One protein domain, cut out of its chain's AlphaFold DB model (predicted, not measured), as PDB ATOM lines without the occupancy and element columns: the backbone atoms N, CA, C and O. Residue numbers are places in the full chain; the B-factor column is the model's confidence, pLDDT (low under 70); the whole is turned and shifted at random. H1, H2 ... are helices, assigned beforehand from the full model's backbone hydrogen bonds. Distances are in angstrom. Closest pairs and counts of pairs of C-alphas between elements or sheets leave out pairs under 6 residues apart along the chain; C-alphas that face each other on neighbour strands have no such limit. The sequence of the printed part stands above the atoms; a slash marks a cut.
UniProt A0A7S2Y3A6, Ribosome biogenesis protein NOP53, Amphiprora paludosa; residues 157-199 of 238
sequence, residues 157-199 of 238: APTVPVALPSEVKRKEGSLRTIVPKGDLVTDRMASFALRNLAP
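This is residues 157 to 199 of the 238 residues of the protein "Ribosome biogenesis protein NOP53" of Amphiprora paludosa (UniProt A0A7S2Y3A6). With little regular structure, this is a long hairpin-like loop of chain: residues 157 to 164 run out to the short helix H1, the chain folds back through residues 170 to 176, and residues 177 to 183 return to H2, the longest helix, which makes the other end. Of 43 printed residues, 16 are in the two named helices, H1 then H2; the class is all helix, with no named strand. The whole is extended, with a radius of gyration of the C-alphas of 14.5 A, and a rod of 42 by 20 by 12 A.

H2, residues 184 to 194, and H1, residues 165 to 169, are apart. A long link of 14 residues, 170 to 183, joins them. In both helices every O i to N i+4 pair is within hydrogen-bond range.

H2 measures 15.3 A from C-alpha 184 at (11.396, -23.910, -14.892) to C-alpha 194 at (8.109, -37.725, -20.559). H1 measures 5.9 A and begins with C-alpha 165 at (-3.629, -9.884, -24.962).

The two C-alphas farthest apart, of Glu 172 and Pro 199, are 42.2 A apart. Residues 169 to 176 stand free, as do residues 191 to 196, of which 191 to 194 belong to H2. The printed part has no cut; pLDDT is under 70 at residues 170 to 173 and 199.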
ATOM      1  N   ALA A 157      -3.915 -31.405 -14.055       82.38
ATOM      2  CA  ALA A 157      -3.203 -30.717 -15.124       82.38
ATOM      3  C   ALA A 157      -2.714 -29.321 -14.674       82.38
ATOM      4  O   ALA A 157      -3.448 -28.629 -13.962       82.38
ATOM      5  N   PRO A 158      -1.516 -28.872 -15.097       81.81
ATOM      6  CA  PRO A 158      -1.002 -27.535 -14.794       81.81
ATOM      7  C   PRO A 158      -1.747 -26.429 -15.567       81.81
ATOM      8  O   PRO A 158      -2.502 -26.695 -16.502       81.81
ATOM      9  N   THR A 159      -1.542 -25.176 -15.164       84.88
ATOM     10  CA  THR A 159      -2.031 -23.973 -15.862       84.88
ATOM     11  C   THR A 159      -1.071 -23.566 -16.981       84.88
ATOM     12  O   THR A 159       0.097 -23.290 -16.695       84.88
ATOM     13  N   VAL A 160      -1.567 -23.440 -18.215       88.12
ATOM     14  CA  VAL A 160      -0.755 -23.079 -19.397       88.12
ATOM     15  C   VAL A 160      -0.174 -21.655 -19.243       88.12
ATOM     16  O   VAL A 160      -0.943 -20.697 -19.108       88.12
ATOM     17  N   PRO A 161       1.160 -21.450 -19.275       88.25
ATOM     18  CA  PRO A 161       1.791 -20.169 -18.937       88.25
ATOM     19  C   PRO A 161       1.777 -19.137 -20.089       88.25
ATOM     20  O   PRO A 161       2.824 -18.690 -20.563       88.25
ATOM     21  N   VAL A 162       0.590 -18.713 -20.535       90.12
ATOM     22  CA  VAL A 162       0.414 -17.748 -21.642       90.12
ATOM     23  C   VAL A 162       0.317 -16.298 -21.142       90.12
ATOM     24  O   VAL A 162      -0.320 -16.007 -20.132       90.12
ATOM     25  N   ALA A 163       0.916 -15.352 -21.875       89.12
ATOM     26  CA  ALA A 163       0.723 -13.917 -21.644       89.12
ATOM     27  C   ALA A 163      -0.620 -13.436 -22.225       89.12
ATOM     28  O   ALA A 163      -0.963 -13.774 -23.359       89.12
ATOM     29  N   LEU A 164      -1.369 -12.612 -21.488       88.69
ATOM     30  CA  LEU A 164      -2.692 -12.145 -21.932       88.69
ATOM     31  C   LEU A 164      -2.593 -11.098 -23.064       88.69
ATOM     32  O   LEU A 164      -1.610 -10.355 -23.120       88.69
ATOM     33  N   PRO A 165      -3.621 -10.926 -23.925       86.75
ATOM     34  CA  PRO A 165      -3.629  -9.884 -24.962       86.75
ATOM     35  C   PRO A 165      -3.411  -8.468 -24.417       86.75
ATOM     36  O   PRO A 165      -2.795  -7.637 -25.079       86.75
ATOM     37  N   SER A 166      -3.883  -8.192 -23.199       86.56
ATOM     38  CA  SER A 166      -3.654  -6.933 -22.484       86.56
ATOM     39  C   SER A 166      -2.200  -6.762 -22.037       86.56
ATOM     40  O   SER A 166      -1.680  -5.652 -22.092       86.56
ATOM     41  N   GLU A 167      -1.519  -7.837 -21.634       82.69
ATOM     42  CA  GLU A 167      -0.093  -7.807 -21.299       82.69
ATOM     43  C   GLU A 167       0.765  -7.618 -22.550       82.69
ATOM     44  O   GLU A 167       1.697  -6.824 -22.514       82.69
ATOM     45  N   VAL A 168       0.434  -8.295 -23.654       83.12
ATOM     46  CA  VAL A 168       1.173  -8.191 -24.922       83.12
ATOM     47  C   VAL A 168       0.971  -6.821 -25.582       83.12
ATOM     48  O   VAL A 168       1.940  -6.224 -26.038       83.12
ATOM     49  N   LYS A 169      -0.254  -6.273 -25.600       76.06
ATOM     50  CA  LYS A 169      -0.542  -4.976 -26.250       76.06
ATOM     51  C   LYS A 169      -0.060  -3.754 -25.460       76.06
ATOM     52  O   LYS A 169       0.264  -2.746 -26.072       76.06
ATOM     53  N   ARG A 170       0.025  -3.823 -24.124       67.94
ATOM     54  CA  ARG A 170       0.558  -2.727 -23.275       67.94
ATOM     55  C   ARG A 170       2.091  -2.617 -23.290       67.94
ATOM     56  O   ARG A 170       2.643  -1.792 -22.568       67.94
ATOM     57  N   LYS A 171       2.779  -3.495 -24.020       64.25
ATOM     58  CA  LYS A 171       4.230  -3.693 -23.952       64.25
ATOM     59  C   LYS A 171       4.799  -3.674 -25.364       64.25
ATOM     60  O   LYS A 171       4.808  -4.689 -26.050       64.25
ATOM     61  N   GLU A 172       5.248  -2.497 -25.788       66.38
ATOM     62  CA  GLU A 172       5.632  -2.131 -27.163       66.38
ATOM     63  C   GLU A 172       6.922  -2.836 -27.641       66.38
ATOM     64  O   GLU A 172       7.957  -2.214 -27.856       66.38
ATOM     65  N   GLY A 173       6.923  -4.171 -27.696       68.00
ATOM     66  CA  GLY A 173       8.096  -5.002 -28.013       68.00
ATOM     67  C   GLY A 173       9.230  -4.974 -26.971       68.00
ATOM     68  O   GLY A 173      10.162  -5.770 -27.055       68.00
ATOM     69  N   SER A 174       9.164  -4.086 -25.975       82.44
ATOM     70  CA  SER A 174      10.251  -3.838 -25.024       82.44
ATOM     71  C   SER A 174      10.491  -5.008 -24.065       82.44
ATOM     72  O   SER A 174       9.725  -5.231 -23.120       82.44
ATOM     73  N   LEU A 175      11.626  -5.694 -24.253       83.25
ATOM     74  CA  LEU A 175      12.090  -6.813 -23.419       83.25
ATOM     75  C   LEU A 175      12.091  -6.488 -21.915       83.25
ATOM     76  O   LEU A 175      11.788  -7.353 -21.100       83.25
ATOM     77  N   ARG A 176      12.357  -5.224 -21.543       86.44
ATOM     78  CA  ARG A 176      12.384  -4.742 -20.145       86.44
ATOM     79  C   ARG A 176      11.041  -4.856 -19.419       86.44
ATOM     80  O   ARG A 176      11.007  -4.762 -18.199       86.44
ATOM     81  N   THR A 177       9.943  -5.009 -20.155       82.62
ATOM     82  CA  THR A 177       8.586  -5.093 -19.595       82.62
ATOM     83  C   THR A 177       8.039  -6.522 -19.555       82.62
ATOM     84  O   THR A 177       6.958  -6.751 -19.001       82.62
ATOM     85  N   ILE A 178       8.753  -7.496 -20.131       83.69
ATOM     86  CA  ILE A 178       8.338  -8.901 -20.131       83.69
ATOM     87  C   ILE A 178       8.320  -9.411 -18.688       83.69
ATOM     88  O   ILE A 178       9.305  -9.318 -17.964       83.69
ATOM     89  N   VAL A 179       7.176  -9.960 -18.282       87.12
ATOM     90  CA  VAL A 179       7.029 -10.673 -17.009       87.12
ATOM     91  C   VAL A 179       7.161 -12.159 -17.336       87.12
ATOM     92  O   VAL A 179       6.372 -12.630 -18.161       87.12
ATOM     93  N   PRO A 180       8.130 -12.894 -16.759       87.88
ATOM     94  CA  PRO A 180       8.229 -14.334 -16.967       87.88
ATOM     95  C   PRO A 180       6.973 -15.039 -16.435       87.88
ATOM     96  O   PRO A 180       6.376 -14.614 -15.443       87.88
ATOM     97  N   LYS A 181       6.558 -16.107 -17.119       88.31
ATOM     98  CA  LYS A 181       5.389 -16.934 -16.792       88.31
ATOM     99  C   LYS A 181       5.835 -18.397 -16.700       88.31
ATOM    100  O   LYS A 181       6.766 -18.789 -17.400       88.31
ATOM    101  N   GLY A 182       5.145 -19.188 -15.879       87.19
ATOM    102  CA  GLY A 182       5.501 -20.584 -15.611       87.19
ATOM    103  C   GLY A 182       6.667 -20.741 -14.627       87.19
ATOM    104  O   GLY A 182       7.219 -19.760 -14.131       87.19
ATOM    105  N   ASP A 183       7.026 -21.994 -14.349       89.25
ATOM    106  CA  ASP A 183       8.160 -22.380 -13.504       89.25
ATOM    107  C   ASP A 183       9.072 -23.348 -14.278       89.25
ATOM    108  O   ASP A 183       8.620 -24.302 -14.909       89.25
ATOM    109  N   LEU A 184      10.379 -23.094 -14.228       86.44
ATOM    110  CA  LEU A 184      11.396 -23.910 -14.892       86.44
ATOM    111  C   LEU A 184      11.641 -25.244 -14.171       86.44
ATOM    112  O   LEU A 184      12.188 -26.169 -14.774       86.44
ATOM    113  N   VAL A 185      11.281 -25.362 -12.888       87.31
ATOM    114  CA  VAL A 185      11.411 -26.615 -12.132       87.31
ATOM    115  C   VAL A 185      10.333 -27.608 -12.563       87.31
ATOM    116  O   VAL A 185      10.659 -28.760 -12.865       87.31
ATOM    117  N   THR A 186       9.073 -27.174 -12.663       82.00
ATOM    118  CA  THR A 186       7.962 -28.032 -13.111       82.00
ATOM    119  C   THR A 186       8.124 -28.478 -14.566       82.00
ATOM    120  O   THR A 186       7.988 -29.673 -14.831       82.00
ATOM    121  N   ASP A 187       8.516 -27.585 -15.482       81.94
ATOM    122  CA  ASP A 187       8.820 -27.937 -16.881       81.94
ATOM    123  C   ASP A 187       9.955 -28.975 -16.986       81.94
ATOM    124  O   ASP A 187       9.799 -30.028 -17.610       81.94
ATOM    125  N   ARG A 188      11.078 -28.769 -16.281       85.19
ATOM    126  CA  ARG A 188      12.176 -29.757 -16.250       85.19
ATOM    127  C   ARG A 188      11.723 -31.118 -15.718       85.19
ATOM    128  O   ARG A 188      12.126 -32.147 -16.266       85.19
ATOM    129  N   MET A 189      10.878 -31.140 -14.686       83.00
ATOM    130  CA  MET A 189      10.326 -32.381 -14.133       83.00
ATOM    131  C   MET A 189       9.369 -33.074 -15.112       83.00
ATOM    132  O   MET A 189       9.493 -34.283 -15.312       83.00
ATOM    133  N   ALA A 190       8.493 -32.330 -15.795       77.62
ATOM    134  CA  ALA A 190       7.648 -32.858 -16.865       77.62
ATOM    135  C   ALA A 190       8.494 -33.434 -18.016       77.62
ATOM    136  O   ALA A 190       8.273 -34.566 -18.449       77.62
ATOM    137  N   SER A 191       9.535 -32.715 -18.450       80.06
ATOM    138  CA  SER A 191      10.463 -33.145 -19.502       80.06
ATOM    139  C   SER A 191      11.177 -34.461 -19.155       80.06
ATOM    140  O   SER A 191      11.248 -35.373 -19.984       80.06
ATOM    141  N   PHE A 192      11.653 -34.624 -17.914       82.50
ATOM    142  CA  PHE A 192      12.231 -35.892 -17.447       82.50
ATOM    143  C   PHE A 192      11.187 -37.013 -17.339       82.50
ATOM    144  O   PHE A 192      11.483 -38.152 -17.707       82.50
ATOM    145  N   ALA A 193       9.968 -36.711 -16.894       76.44
ATOM    146  CA  ALA A 193       8.884 -37.683 -16.761       76.44
ATOM    147  C   ALA A 193       8.334 -38.175 -18.120       76.44
ATOM    148  O   ALA A 193       7.891 -39.321 -18.241       76.44
ATOM    149  N   LEU A 194       8.418 -37.350 -19.170       71.44
ATOM    150  CA  LEU A 194       8.109 -37.725 -20.559       71.44
ATOM    151  C   LEU A 194       9.202 -38.601 -21.176       71.44
ATOM    152  O   LEU A 194       8.898 -39.612 -21.809       71.44
ATOM    153  N   ARG A 195      10.474 -38.264 -20.924       78.88
ATOM    154  CA  ARG A 195      11.648 -39.061 -21.329       78.88
ATOM    155  C   ARG A 195      11.808 -40.360 -20.521       78.88
ATOM    156  O   ARG A 195      12.693 -41.151 -20.823       78.88
ATOM    157  N   ASN A 196      10.954 -40.580 -19.516       74.12
ATOM    158  CA  ASN A 196      11.003 -41.686 -18.550       74.12
ATOM    159  C   ASN A 196      12.311 -41.735 -17.727       74.12
ATOM    160  O   ASN A 196      12.706 -42.791 -17.242       74.12
ATOM    161  N   LEU A 197      12.971 -40.582 -17.566       77.38
ATOM    162  CA  LEU A 197      14.171 -40.391 -16.741       77.38
ATOM    163  C   LEU A 197      13.825 -40.134 -15.267       77.38
ATOM    164  O   LEU A 197      14.629 -40.408 -14.383       77.38
ATOM    165  N   ALA A 198      12.621 -39.620 -15.013       74.00
ATOM    166  CA  ALA A 198      12.023 -39.515 -13.689       74.00
ATOM    167  C   ALA A 198      10.728 -40.345 -13.650       74.00
ATOM    168  O   ALA A 198      10.032 -40.427 -14.671       74.00
ATOM    169  N   PRO A 199      10.356 -40.936 -12.499       67.31
ATOM    170  CA  PRO A 199       9.019 -41.482 -12.339       67.31
ATOM    171  C   PRO A 199       8.004 -40.344 -12.473       67.31
ATOM    172  O   PRO A 199       8.096 -39.333 -11.774       67.31
TER     173      PRO A 199